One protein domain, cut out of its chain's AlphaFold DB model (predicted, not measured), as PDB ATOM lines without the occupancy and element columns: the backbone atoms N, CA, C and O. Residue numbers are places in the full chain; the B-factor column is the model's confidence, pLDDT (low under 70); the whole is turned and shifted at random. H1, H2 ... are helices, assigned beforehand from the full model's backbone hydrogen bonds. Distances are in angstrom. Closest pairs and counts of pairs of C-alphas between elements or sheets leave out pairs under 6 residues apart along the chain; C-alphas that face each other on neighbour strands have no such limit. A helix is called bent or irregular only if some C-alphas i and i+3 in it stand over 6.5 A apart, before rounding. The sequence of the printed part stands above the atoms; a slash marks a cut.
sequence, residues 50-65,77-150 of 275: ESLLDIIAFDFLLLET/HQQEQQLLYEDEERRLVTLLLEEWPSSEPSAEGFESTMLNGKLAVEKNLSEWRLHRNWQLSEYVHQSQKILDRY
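What this domain is: This is residues 50 to 65 and 77 to 150 of the 275 residues of an uncharacterized protein of Rhynchosporium agropyri (UniProt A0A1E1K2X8). A long helix, H3, runs out of a small helical body as an arm: its residues 133 to 149, with Tyr 150, stick out free. The body holds the short helix H1, the helix H2, the first part of H3 and the long loop of residues 99 to 116; H1 packs slantwise on residues 89 to 93 of H2. The printed part has 90 residues with three named helices, in the order H1, H2, H3, and no named strand; the class is all helix. The whole is only just loose, close to extended, with a radius of gyration of the C-alphas of 17.8 A, and spans 68 by 27 by 16 A, the arm making much of the length.

How they stand to each other: H1, residues 50 to 60, touches H2, residues 77 to 98, and H2 touches H1 with residues 89 to 93 alone. The closest C-alphas are those of Leu 52 and Val 93, 6.3 A apart. The two run opposite ways at a steep tilt of 49 degrees. H1 only just touches H3, residues 117 to 149, with 3 pairs of C-alphas within 8 A, and H3 does so with residues 120 to 124 alone. The closest C-alphas there are those of Ile 56 and Ala 120, 6.5 A apart, and the two run opposite ways at a steep tilt of 41 degrees. H2 and H3 are close but not clearly touching: their closest C-alphas, of Leu 92 and Gly 117, are 7.0 A apart, and they run the same way at a steep tilt of 38 degrees. In H2 every O i to N i+4 pair is within hydrogen-bond range; in H1 it is 5 of 7 and in H3 25 of 29.

Where its parts are: H1 begins at C-alpha 50 at (-56.824, -34.935, 31.307) and measures 15.6 A from first to last C-alpha. H2 begins at C-alpha 77 at (-71.762, -17.099, 42.400) and measures 31.8 A. H3, the longest helix, measures 47.9 A and ends at C-alpha 149 at (-26.688, -56.604, 16.146). It has a kink of 39 degrees near residue 124, yet it is neither bent nor irregular, but only just: C-alphas 123 and 126 are 6.4 A apart.

The domain as a whole: The two C-alphas farthest apart are those of His 77 and Tyr 150, at 68.0 A. Without residues 133 to 150, which stand free, the body has 72 residues and spans 41 by 23 by 18 A. Residues 66 to 76 are not printed, and C-alphas 65 and 77 are 15.7 A apart across this cut, which lies in the link from H1 to H2. The link from H2 to H3, 18 residues, is long. The mean pLDDT of the printed part is 86.0, and residues 60 to 65 are under 70.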
ATOM      1  N   GLU A  50     -56.931 -34.869  29.844       91.44
ATOM      2  CA  GLU A  50     -56.824 -34.935  31.307       91.44
ATOM      3  C   GLU A  50     -55.415 -34.592  31.811       91.44
ATOM      4  O   GLU A  50     -55.275 -33.828  32.755       91.44
ATOM      5  N   SER A  51     -54.358 -35.076  31.145       88.56
ATOM      6  CA  SER A  51     -52.980 -34.772  31.554       88.56
ATOM      7  C   SER A  51     -52.649 -33.284  31.435       88.56
ATOM      8  O   SER A  51     -51.886 -32.771  32.246       88.56
ATOM      9  N   LEU A  52     -53.176 -32.604  30.414       89.44
ATOM     10  CA  LEU A  52     -52.968 -31.166  30.235       89.44
ATOM     11  C   LEU A  52     -53.844 -30.345  31.185       89.44
ATOM     12  O   LEU A  52     -53.378 -29.325  31.688       89.44
ATOM     13  N   LEU A  53     -55.074 -30.797  31.455       91.81
ATOM     14  CA  LEU A  53     -55.935 -30.200  32.478       91.81
ATOM     15  C   LEU A  53     -55.260 -30.265  33.854       91.81
ATOM     16  O   LEU A  53     -55.147 -29.246  34.518       91.81
ATOM     17  N   ASP A  54     -54.691 -31.407  34.246       89.25
ATOM     18  CA  ASP A  54     -54.003 -31.537  35.541       89.25
ATOM     19  C   ASP A  54     -52.844 -30.534  35.708       89.25
ATOM     20  O   ASP A  54     -52.653 -29.964  36.787       89.25
ATOM     21  N   ILE A  55     -52.086 -30.280  34.633       86.31
ATOM     22  CA  ILE A  55     -50.985 -29.305  34.630       86.31
ATOM     23  C   ILE A  55     -51.519 -27.882  34.798       86.31
ATOM     24  O   ILE A  55     -50.951 -27.097  35.559       86.31
ATOM     25  N   ILE A  56     -52.598 -27.541  34.089       87.06
ATOM     26  CA  ILE A  56     -53.177 -26.198  34.135       87.06
ATOM     27  C   ILE A  56     -53.866 -25.977  35.487       87.06
ATOM     28  O   ILE A  56     -53.547 -25.000  36.161       87.06
ATOM     29  N   ALA A  57     -54.714 -26.897  35.945       86.19
ATOM     30  CA  ALA A  57     -55.444 -26.812  37.208       86.19
ATOM     31  C   ALA A  57     -54.537 -26.594  38.436       86.19
ATOM     32  O   ALA A  57     -54.881 -25.808  39.329       86.19
ATOM     33  N   PHE A  58     -53.360 -27.236  38.484       77.00
ATOM     34  CA  PHE A  58     -52.420 -27.115  39.608       77.00
ATOM     35  C   PHE A  58     -52.027 -25.660  39.908       77.00
ATOM     36  O   PHE A  58     -51.911 -25.255  41.068       77.00
ATOM     37  N   ASP A  59     -51.872 -24.845  38.871       70.25
ATOM     38  CA  ASP A  59     -51.387 -23.476  39.013       70.25
ATOM     39  C   ASP A  59     -52.431 -22.491  39.525       70.25
ATOM     40  O   ASP A  59     -52.085 -21.457  40.103       70.25
ATOM     41  N   PHE A  60     -53.706 -22.801  39.325       66.75
ATOM     42  CA  PHE A  60     -54.795 -21.904  39.690       66.75
ATOM     43  C   PHE A  60     -55.398 -22.233  41.049       66.75
ATOM     44  O   PHE A  60     -55.854 -21.324  41.743       66.75
ATOM     45  N   LEU A  61     -55.272 -23.478  41.512       66.25
ATOM     46  CA  LEU A  61     -55.589 -23.841  42.897       66.25
ATOM     47  C   LEU A  61     -54.741 -23.067  43.925       66.25
ATOM     48  O   LEU A  61     -55.162 -22.905  45.071       66.25
ATOM     49  N   LEU A  62     -53.586 -22.518  43.523       60.34
ATOM     50  CA  LEU A  62     -52.791 -21.628  44.375       60.34
ATOM     51  C   LEU A  62     -53.448 -20.258  44.627       60.34
ATOM     52  O   LEU A  62     -53.111 -19.596  45.611       60.34
ATOM     53  N   LEU A  63     -54.361 -19.815  43.757       59.06
ATOM     54  CA  LEU A  63     -54.963 -18.480  43.820       59.06
ATOM     55  C   LEU A  63     -56.219 -18.427  44.704       59.06
ATOM     56  O   LEU A  63     -56.548 -17.358  45.221       59.06
ATOM     57  N   GLU A  64     -56.892 -19.554  44.948       60.75
ATOM     58  CA  GLU A  64     -58.186 -19.574  45.637       60.75
ATOM     59  C   GLU A  64     -58.155 -20.255  47.015       60.75
ATOM     60  O   GLU A  64     -58.678 -21.344  47.225       60.75
ATOM     61  N   THR A  65     -57.632 -19.560  48.028       54.00
ATOM     62  CA  THR A  65     -58.022 -19.812  49.431       54.00
ATOM     63  C   THR A  65     -58.105 -18.448  50.143       54.00
ATOM     64  O   THR A  65     -57.141 -17.698  50.155       54.00
ATOM     65  N   HIS A  77     -72.649 -17.885  43.259       84.69
ATOM     66  CA  HIS A  77     -71.762 -17.099  42.400       84.69
ATOM     67  C   HIS A  77     -70.388 -17.767  42.241       84.69
ATOM     68  O   HIS A  77     -69.825 -17.764  41.154       84.69
ATOM     69  N   GLN A  78     -69.853 -18.367  43.306       84.69
ATOM     70  CA  GLN A  78     -68.612 -19.145  43.247       84.69
ATOM     71  C   GLN A  78     -68.763 -20.375  42.357       84.69
ATOM     72  O   GLN A  78     -67.906 -20.628  41.522       84.69
ATOM     73  N   GLN A  79     -69.876 -21.098  42.484       87.25
ATOM     74  CA  GLN A  79     -70.145 -22.264  41.650       87.25
ATOM     75  C   GLN A  79     -70.291 -21.892  40.166       87.25
ATOM     76  O   GLN A  79     -69.760 -22.587  39.308       87.25
ATOM     77  N   GLU A  80     -70.976 -20.790  39.851       89.44
ATOM     78  CA  GLU A  80     -71.077 -20.282  38.477       89.44
ATOM     79  C   GLU A  80     -69.708 -19.870  37.921       89.44
ATOM     80  O   GLU A  80     -69.395 -20.186  36.775       89.44
ATOM     81  N   GLN A  81     -68.864 -19.221  38.730       88.12
ATOM     82  CA  GLN A  81     -67.502 -18.872  38.318       88.12
ATOM     83  C   GLN A  81     -66.619 -20.098  38.104       88.12
ATOM     84  O   GLN A  81     -65.863 -20.121  37.138       88.12
ATOM     85  N   GLN A  82     -66.749 -21.120  38.949       88.06
ATOM     86  CA  GLN A  82     -66.011 -22.367  38.798       88.06
ATOM     87  C   GLN A  82     -66.378 -23.078  37.487       88.06
ATOM     88  O   GLN A  82     -65.493 -23.515  36.762       88.06
ATOM     89  N   LEU A  83     -67.666 -23.125  37.130       91.31
ATOM     90  CA  LEU A  83     -68.105 -23.725  35.864       91.31
ATOM     91  C   LEU A  83     -67.585 -22.963  34.637       91.31
ATOM     92  O   LEU A  83     -67.192 -23.585  33.655       91.31
ATOM     93  N   LEU A  84     -67.575 -21.626  34.686       91.38
ATOM     94  CA  LEU A  84     -66.999 -20.808  33.611       91.38
ATOM     95  C   LEU A  84     -65.495 -21.046  33.472       91.38
ATOM     96  O   LEU A  84     -64.978 -21.120  32.362       91.38
ATOM     97  N   TYR A  85     -64.816 -21.189  34.604       89.88
ATOM     98  CA  TYR A  85     -63.393 -21.456  34.643       89.88
ATOM     99  C   TYR A  85     -63.054 -22.827  34.033       89.88
ATOM    100  O   TYR A  85     -62.204 -22.906  33.151       89.88
ATOM    101  N   GLU A  86     -63.769 -23.884  34.431       91.81
ATOM    102  CA  GLU A  86     -63.601 -25.237  33.878       91.81
ATOM    103  C   GLU A  86     -63.856 -25.282  32.358       91.81
ATOM    104  O   GLU A  86     -63.180 -26.012  31.626       91.81
ATOM    105  N   ASP A  87     -64.813 -24.493  31.858       94.25
ATOM    106  CA  ASP A  87     -65.099 -24.387  30.421       94.25
ATOM    107  C   ASP A  87     -63.968 -23.678  29.658       94.25
ATOM    108  O   ASP A  87     -63.518 -24.152  28.609       94.25
ATOM    109  N   GLU A  88     -63.442 -22.575  30.203       94.19
ATOM    110  CA  GLU A  88     -62.299 -21.881  29.605       94.19
ATOM    111  C   GLU A  88     -61.026 -22.737  29.623       94.19
ATOM    112  O   GLU A  88     -60.262 -22.714  28.652       94.19
ATOM    113  N   GLU A  89     -60.813 -23.517  30.683       93.44
ATOM    114  CA  GLU A  89     -59.679 -24.432  30.809       93.44
ATOM    115  C   GLU A  89     -59.736 -25.519  29.732       93.44
ATOM    116  O   GLU A  89     -58.783 -25.708  28.973       93.44
ATOM    117  N   ARG A  90     -60.899 -26.166  29.574       95.31
ATOM    118  CA  ARG A  90     -61.130 -27.154  28.509       95.31
ATOM    119  C   ARG A  90     -60.920 -26.564  27.122       95.31
ATOM    120  O   ARG A  90     -60.316 -27.218  26.269       95.31
ATOM    121  N   ARG A  91     -61.392 -25.337  26.880       95.62
ATOM    122  CA  ARG A  91     -61.198 -24.643  25.599       95.62
ATOM    123  C   ARG A  91     -59.716 -24.387  25.323       95.62
ATOM    124  O   ARG A  91     -59.270 -24.617  24.202       95.62
ATOM    125  N   LEU A  92     -58.955 -23.960  26.329       94.12
ATOM    126  CA  LEU A  92     -57.513 -23.757  26.209       94.12
ATOM    127  C   LEU A  92     -56.778 -25.067  25.915       94.12
ATOM    128  O   LEU A  92     -55.992 -25.121  24.972       94.12
ATOM    129  N   VAL A  93     -57.056 -26.131  26.672       93.69
ATOM    130  CA  VAL A  93     -56.427 -27.441  26.438       93.69
ATOM    131  C   VAL A  93     -56.759 -27.972  25.049       93.69
ATOM    132  O   VAL A  93     -55.886 -28.513  24.377       93.69
ATOM    133  N   THR A  94     -57.997 -27.793  24.591       94.44
ATOM    134  CA  THR A  94     -58.397 -28.220  23.244       94.44
ATOM    135  C   THR A  94     -57.570 -27.508  22.174       94.44
ATOM    136  O   THR A  94     -57.043 -28.175  21.290       94.44
ATOM    137  N   LEU A  95     -57.361 -26.191  22.299       93.88
ATOM    138  CA  LEU A  95     -56.489 -25.440  21.385       93.88
ATOM    139  C   LEU A  95     -55.040 -25.942  21.420       93.88
ATOM    140  O   LEU A  95     -54.412 -26.090  20.376       93.88
ATOM    141  N   LEU A  96     -54.509 -26.252  22.608       91.88
ATOM    142  CA  LEU A  96     -53.170 -26.833  22.736       91.88
ATOM    143  C   LEU A  96     -53.085 -28.208  22.059       91.88
ATOM    144  O   LEU A  96     -52.105 -28.505  21.387       91.88
ATOM    145  N   LEU A  97     -54.109 -29.048  22.193       91.31
ATOM    146  CA  LEU A  97     -54.141 -30.351  21.530       91.31
ATOM    147  C   LEU A  97     -54.257 -30.237  20.008       91.31
ATOM    148  O   LEU A  97     -53.660 -31.043  19.302       91.31
ATOM    149  N   GLU A  98     -54.994 -29.252  19.496       92.19
ATOM    150  CA  GLU A  98     -55.101 -28.997  18.052       92.19
ATOM    151  C   GLU A  98     -53.768 -28.541  17.448       92.19
ATOM    152  O   GLU A  98     -53.409 -28.957  16.347       92.19
ATOM    153  N   GLU A  99     -53.001 -27.746  18.194       90.38
ATOM    154  CA  GLU A  99     -51.644 -27.341  17.824       90.38
ATOM    155  C   GLU A  99     -50.610 -28.456  18.054       90.38
ATOM    156  O   GLU A  99     -49.428 -28.269  17.773       90.38
ATOM    157  N   TRP A 100     -50.983 -29.629  18.564       84.00
ATOM    158  CA  TRP A 100     -50.033 -30.714  18.795       84.00
ATOM    159  C   TRP A 100     -49.768 -31.536  17.520       84.00
ATOM    160  O   TRP A 100     -50.721 -31.976  16.875       84.00
ATOM    161  N   PRO A 101     -48.503 -31.861  17.160       83.12
ATOM    162  CA  PRO A 101     -47.226 -31.479  17.775       83.12
ATOM    163  C   PRO A 101     -46.542 -30.298  17.047       83.12
ATOM    164  O   PRO A 101     -45.689 -30.484  16.177       83.12
ATOM    165  N   SER A 102     -46.855 -29.057  17.422       83.44
ATOM    166  CA  SER A 102     -46.280 -27.858  16.792       83.44
ATOM    167  C   SER A 102     -44.897 -27.503  17.325       83.44
ATOM    168  O   SER A 102     -44.615 -27.645  18.518       83.44
ATOM    169  N   SER A 103     -44.056 -27.011  16.398       79.19
ATOM    170  CA  SER A 103     -42.971 -26.022  16.548       79.19
ATOM    171  C   SER A 103     -42.855 -25.314  17.889       79.19
ATOM    172  O   SER A 103     -41.953 -25.527  18.710       79.19
ATOM    173  N   GLU A 104     -43.807 -24.426  18.016       87.12
ATOM    174  CA  GLU A 104     -43.838 -23.289  18.896       87.12
ATOM    175  C   GLU A 104     -45.326 -23.157  19.208       87.12
ATOM    176  O   GLU A 104     -46.041 -22.513  18.441       87.12
ATOM    177  N   PRO A 105     -45.835 -23.872  20.232       88.62
ATOM    178  CA  PRO A 105     -47.246 -23.783  20.569       88.62
ATOM    179  C   PRO A 105     -47.585 -22.326  20.867       88.62
ATOM    180  O   PRO A 105     -46.841 -21.629  21.565       88.62
ATOM    181  N   SER A 106     -48.695 -21.865  20.304       91.00
ATOM    182  CA  SER A 106     -49.147 -20.487  20.425       91.00
ATOM    183  C   SER A 106     -50.492 -20.445  21.135       91.00
ATOM    184  O   SER A 106     -51.344 -21.297  20.920       91.00
ATOM    185  N   ALA A 107     -50.692 -19.425  21.970       91.88
ATOM    186  CA  ALA A 107     -52.009 -19.087  22.515       91.88
ATOM    187  C   ALA A 107     -52.776 -18.122  21.589       91.88
ATOM    188  O   ALA A 107     -53.741 -17.486  22.013       91.88
ATOM    189  N   GLU A 108     -52.314 -17.928  20.352       92.75
ATOM    190  CA  GLU A 108     -52.954 -17.037  19.390       92.75
ATOM    191  C   GLU A 108     -54.380 -17.520  19.087       92.75
ATOM    192  O   GLU A 108     -54.608 -18.682  18.769       92.75
ATOM    193  N   GLY A 109     -55.361 -16.634  19.268       89.06
ATOM    194  CA  GLY A 109     -56.786 -16.976  19.187       89.06
ATOM    195  C   GLY A 109     -57.435 -17.376  20.520       89.06
ATOM    196  O   GLY A 109     -58.666 -17.415  20.609       89.06
ATOM    197  N   PHE A 110     -56.658 -17.593  21.588       94.06
ATOM    198  CA  PHE A 110     -57.209 -17.746  22.932       94.06
ATOM    199  C   PHE A 110     -57.321 -16.391  23.640       94.06
ATOM    200  O   PHE A 110     -56.389 -15.914  24.288       94.06
ATOM    201  N   GLU A 111     -58.499 -15.780  23.537       93.88
ATOM    202  CA  GLU A 111     -58.872 -14.618  24.345       93.88
ATOM    203  C   GLU A 111     -59.752 -15.060  25.521       93.88
ATOM    204  O   GLU A 111     -60.847 -15.602  25.325       93.88
ATOM    205  N   SER A 112     -59.251 -14.840  26.738       92.75
ATOM    206  CA  SER A 112     -59.953 -15.052  28.006       92.75
ATOM    207  C   SER A 112     -59.574 -13.946  28.997       92.75
ATOM    208  O   SER A 112     -58.465 -13.411  28.971       92.75
ATOM    209  N   THR A 113     -60.526 -13.588  29.864       89.69
ATOM    210  CA  THR A 113     -60.283 -12.667  30.987       89.69
ATOM    211  C   THR A 113     -59.912 -13.413  32.276       89.69
ATOM    212  O   THR A 113     -59.319 -12.806  33.167       89.69
ATOM    213  N   MET A 114     -60.247 -14.705  32.398       87.81
ATOM    214  CA  MET A 114     -60.005 -15.501  33.613       87.81
ATOM    215  C   MET A 114     -58.689 -16.289  33.529       87.81
ATOM    216  O   MET A 114     -57.997 -16.444  34.535       87.81
ATOM    217  N   LEU A 115     -58.305 -16.725  32.327       90.19
ATOM    218  CA  LEU A 115     -57.108 -17.514  32.056       90.19
ATOM    219  C   LEU A 115     -56.083 -16.734  31.236       90.19
ATOM    220  O   LEU A 115     -56.357 -16.226  30.150       90.19
ATOM    221  N   ASN A 116     -54.840 -16.723  31.717       90.94
ATOM    222  CA  ASN A 116     -53.712 -16.232  30.938       90.94
ATOM    223  C   ASN A 116     -53.167 -17.357  30.045       90.94
ATOM    224  O   ASN A 116     -52.276 -18.106  30.451       90.94
ATOM    225  N   GLY A 117     -53.683 -17.453  28.816       90.62
ATOM    226  CA  GLY A 117     -53.272 -18.486  27.856       90.62
ATOM    227  C   GLY A 117     -51.767 -18.498  27.568       90.62
ATOM    228  O   GLY A 117     -51.178 -19.565  27.426       90.62
ATOM    229  N   LYS A 118     -51.106 -17.331  27.565       91.69
ATOM    230  CA  LYS A 118     -49.653 -17.246  27.348       91.69
ATOM    231  C   LYS A 118     -48.867 -17.915  28.476       91.69
ATOM    232  O   LYS A 118     -47.914 -18.638  28.201       91.69
ATOM    233  N   LEU A 119     -49.275 -17.688  29.727       89.88
ATOM    234  CA  LEU A 119     -48.654 -18.326  30.891       89.88
ATOM    235  C   LEU A 119     -48.870 -19.845  30.866       89.88
ATOM    236  O   LEU A 119     -47.946 -20.602  31.149       89.88
ATOM    237  N   ALA A 120     -50.071 -20.287  30.492       90.31
ATOM    238  CA  ALA A 120     -50.388 -21.707  30.388       90.31
ATOM    239  C   ALA A 120     -49.565 -22.408  29.295       90.31
ATOM    240  O   ALA A 120     -49.019 -23.483  29.543       90.31
ATOM    241  N   VAL A 121     -49.406 -21.788  28.118       91.12
ATOM    242  CA  VAL A 121     -48.504 -22.284  27.063       91.12
ATOM    243  C   VAL A 121     -47.076 -22.384  27.589       91.12
ATOM    244  O   VAL A 121     -46.454 -23.431  27.446       91.12
ATOM    245  N   GLU A 122     -46.564 -21.325  28.223       90.12
ATOM    246  CA  GLU A 122     -45.183 -21.277  28.718       90.12
ATOM    247  C   GLU A 122     -44.870 -22.422  29.688       90.12
ATOM    248  O   GLU A 122     -43.786 -23.000  29.634       90.12
ATOM    249  N   LYS A 123     -45.837 -22.799  30.524       85.94
ATOM    250  CA  LYS A 123     -45.692 -23.918  31.458       85.94
ATOM    251  C   LYS A 123     -45.835 -25.282  30.798       85.94
ATOM    252  O   LYS A 123     -45.100 -26.200  31.141       85.94
ATOM    253  N   ASN A 124     -46.698 -25.401  29.793       85.75
ATOM    254  CA  ASN A 124     -46.819 -26.631  29.012       85.75
ATOM    255  C   ASN A 124     -45.632 -26.852  28.050       85.75
ATOM    256  O   ASN A 124     -45.450 -27.960  27.546       85.75
ATOM    257  N   LEU A 125     -44.771 -25.847  27.819       85.81
ATOM    258  CA  LEU A 125     -43.587 -25.990  26.960       85.81
ATOM    259  C   LEU A 125     -42.610 -27.067  27.445       85.81
ATOM    260  O   LEU A 125     -41.930 -27.671  26.613       85.81
ATOM    261  N   SER A 126     -42.481 -27.295  28.756       80.56
ATOM    262  CA  SER A 126     -41.582 -28.335  29.280       80.56
ATOM    263  C   SER A 126     -42.043 -29.730  28.870       80.56
ATOM    264  O   SER A 126     -41.235 -30.503  28.354       80.56
ATOM    265  N   GLU A 127     -43.337 -30.012  29.000       82.31
ATOM    266  CA  GLU A 127     -43.945 -31.270  28.554       82.31
ATOM    267  C   GLU A 127     -43.870 -31.425  27.033       82.31
ATOM    268  O   GLU A 127     -43.511 -32.481  26.507       82.31
ATOM    269  N   TRP A 128     -44.075 -30.329  26.302       84.75
ATOM    270  CA  TRP A 128     -43.911 -30.302  24.848       84.75
ATOM    271  C   TRP A 128     -42.499 -30.703  24.407       84.75
ATOM    272  O   TRP A 128     -42.298 -31.453  23.446       84.75
ATOM    273  N   ARG A 129     -41.489 -30.199  25.123       84.75
ATOM    274  CA  ARG A 129     -40.081 -30.534  24.882       84.75
ATOM    275  C   ARG A 129     -39.779 -31.979  25.245       84.75
ATOM    276  O   ARG A 129     -39.062 -32.633  24.491       84.75
ATOM    277  N   LEU A 130     -40.318 -32.474  26.358       81.50
ATOM    278  CA  LEU A 130     -40.188 -33.877  26.755       81.50
ATOM    279  C   LEU A 130     -40.697 -34.800  25.653       81.50
ATOM    280  O   LEU A 130     -39.989 -35.722  25.252       81.50
ATOM    281  N   HIS A 131     -41.856 -34.492  25.083       79.25
ATOM    282  CA  HIS A 131     -42.405 -35.309  24.013       79.25
ATOM    283  C   HIS A 131     -41.599 -35.235  22.708       79.25
ATOM    284  O   HIS A 131     -41.384 -36.251  22.052       79.25
ATOM    285  N   ARG A 132     -41.055 -34.072  22.336       77.81
ATOM    286  CA  ARG A 132     -40.089 -34.017  21.220       77.81
ATOM    287  C   ARG A 132     -38.855 -34.863  21.471       77.81
ATOM    288  O   ARG A 132     -38.371 -35.558  20.578       77.81
ATOM    289  N   ASN A 133     -38.340 -34.791  22.691       84.00
ATOM    290  CA  ASN A 133     -37.172 -35.555  23.086       84.00
ATOM    291  C   ASN A 133     -37.477 -37.055  23.131       84.00
ATOM    292  O   ASN A 133     -36.560 -37.851  22.948       84.00
ATOM    293  N   TRP A 134     -38.743 -37.453  23.285       80.88
ATOM    294  CA  TRP A 134     -39.151 -38.851  23.190       80.88
ATOM    295  C   TRP A 134     -38.831 -39.447  21.820       80.88
ATOM    296  O   TRP A 134     -38.208 -40.504  21.757       80.88
ATOM    297  N   GLN A 135     -39.174 -38.762  20.723       77.94
ATOM    298  CA  GLN A 135     -38.855 -39.243  19.370       77.94
ATOM    299  C   GLN A 135     -37.344 -39.416  19.177       77.94
ATOM    300  O   GLN A 135     -36.895 -40.403  18.594       77.94
ATOM    301  N   LEU A 136     -36.550 -38.493  19.726       81.06
ATOM    302  CA  LEU A 136     -35.093 -38.621  19.744       81.06
ATOM    303  C   LEU A 136     -34.639 -39.816  20.593       81.06
ATOM    304  O   LEU A 136     -33.730 -40.533  20.185       81.06
ATOM    305  N   SER A 137     -35.269 -40.058  21.743       80.12
ATOM    306  CA  SER A 137     -34.947 -41.200  22.605       80.12
ATOM    307  C   SER A 137     -35.259 -42.536  21.931       80.12
ATOM    308  O   SER A 137     -34.437 -43.450  21.980       80.12
ATOM    309  N   GLU A 138     -36.384 -42.622  21.217       85.62
ATOM    310  CA  GLU A 138     -36.773 -43.808  20.461       85.62
ATOM    311  C   GLU A 138     -35.804 -44.032  19.297       85.62
ATOM    312  O   GLU A 138     -35.309 -45.141  19.107       85.62
ATOM    313  N   TYR A 139     -35.435 -42.970  18.577       84.25
ATOM    314  CA  TYR A 139     -34.418 -43.044  17.529       84.25
ATOM    315  C   TYR A 139     -33.065 -43.539  18.062       84.25
ATOM    316  O   TYR A 139     -32.443 -44.420  17.462       84.25
ATOM    317  N   VAL A 140     -32.603 -43.007  19.200       84.50
ATOM    318  CA  VAL A 140     -31.363 -43.453  19.858       84.50
ATOM    319  C   VAL A 140     -31.471 -44.924  20.255       84.50
ATOM    320  O   VAL A 140     -30.546 -45.694  20.002       84.50
ATOM    321  N   HIS A 141     -32.608 -45.339  20.808       88.44
ATOM    322  CA  HIS A 141     -32.845 -46.721  21.208       88.44
ATOM    323  C   HIS A 141     -32.844 -47.686  20.011       88.44
ATOM    324  O   HIS A 141     -32.237 -48.758  20.071       88.44
ATOM    325  N   GLN A 142     -33.473 -47.307  18.898       88.00
ATOM    326  CA  GLN A 142     -33.452 -48.085  17.658       88.00
ATOM    327  C   GLN A 142     -32.052 -48.152  17.049       88.00
ATOM    328  O   GLN A 142     -31.606 -49.229  16.652       88.00
ATOM    329  N   SER A 143     -31.331 -47.030  17.037       84.31
ATOM    330  CA  SER A 143     -29.944 -46.974  16.570       84.31
ATOM    331  C   SER A 143     -29.052 -47.899  17.399       84.31
ATOM    332  O   SER A 143     -28.291 -48.684  16.834       84.31
ATOM    333  N   GLN A 144     -29.200 -47.883  18.727       87.62
ATOM    334  CA  GLN A 144     -28.473 -48.781  19.621       87.62
ATOM    335  C   GLN A 144     -28.804 -50.249  19.331       87.62
ATOM    336  O   GLN A 144     -27.892 -51.046  19.149       87.62
ATOM    337  N   LYS A 145     -30.088 -50.602  19.160       90.12
ATOM    338  CA  LYS A 145     -30.501 -51.965  18.769       90.12
ATOM    339  C   LYS A 145     -29.863 -52.432  17.462       90.12
ATOM    340  O   LYS A 145     -29.597 -53.623  17.314       90.12
ATOM    341  N   ILE A 146     -29.676 -51.535  16.492       88.94
ATOM    342  CA  ILE A 146     -28.986 -51.861  15.239       88.94
ATOM    343  C   ILE A 146     -27.506 -52.112  15.524       88.94
ATOM    344  O   ILE A 146     -26.992 -53.148  15.118       88.94
ATOM    345  N   LEU A 147     -26.838 -51.214  16.250       85.75
ATOM    346  CA  LEU A 147     -25.422 -51.365  16.605       85.75
ATOM    347  C   LEU A 147     -25.155 -52.655  17.394       85.75
ATOM    348  O   LEU A 147     -24.205 -53.369  17.085       85.75
ATOM    349  N   ASP A 148     -26.040 -53.014  18.323       85.44
ATOM    350  CA  ASP A 148     -25.940 -54.236  19.128       85.44
ATOM    351  C   ASP A 148     -26.016 -55.520  18.279       85.44
ATOM    352  O   ASP A 148     -25.485 -56.559  18.671       85.44
ATOM    353  N   ARG A 149     -26.650 -55.471  17.095       90.62
ATOM    354  CA  ARG A 149     -26.688 -56.604  16.146       90.62
ATOM    355  C   ARG A 149     -25.386 -56.779  15.370       90.62
ATOM    356  O   ARG A 149     -25.155 -57.863  14.836       90.62
ATOM    357  N   TYR A 150     -24.554 -55.744  15.304       86.62
ATOM    358  CA  TYR A 150     -23.270 -55.758  14.606       86.62
ATOM    359  C   TYR A 150     -22.127 -55.520  15.599       86.62
ATOM    360  O   TYR A 150     -21.432 -54.505  15.495       86.62
TER     361      TYR A 150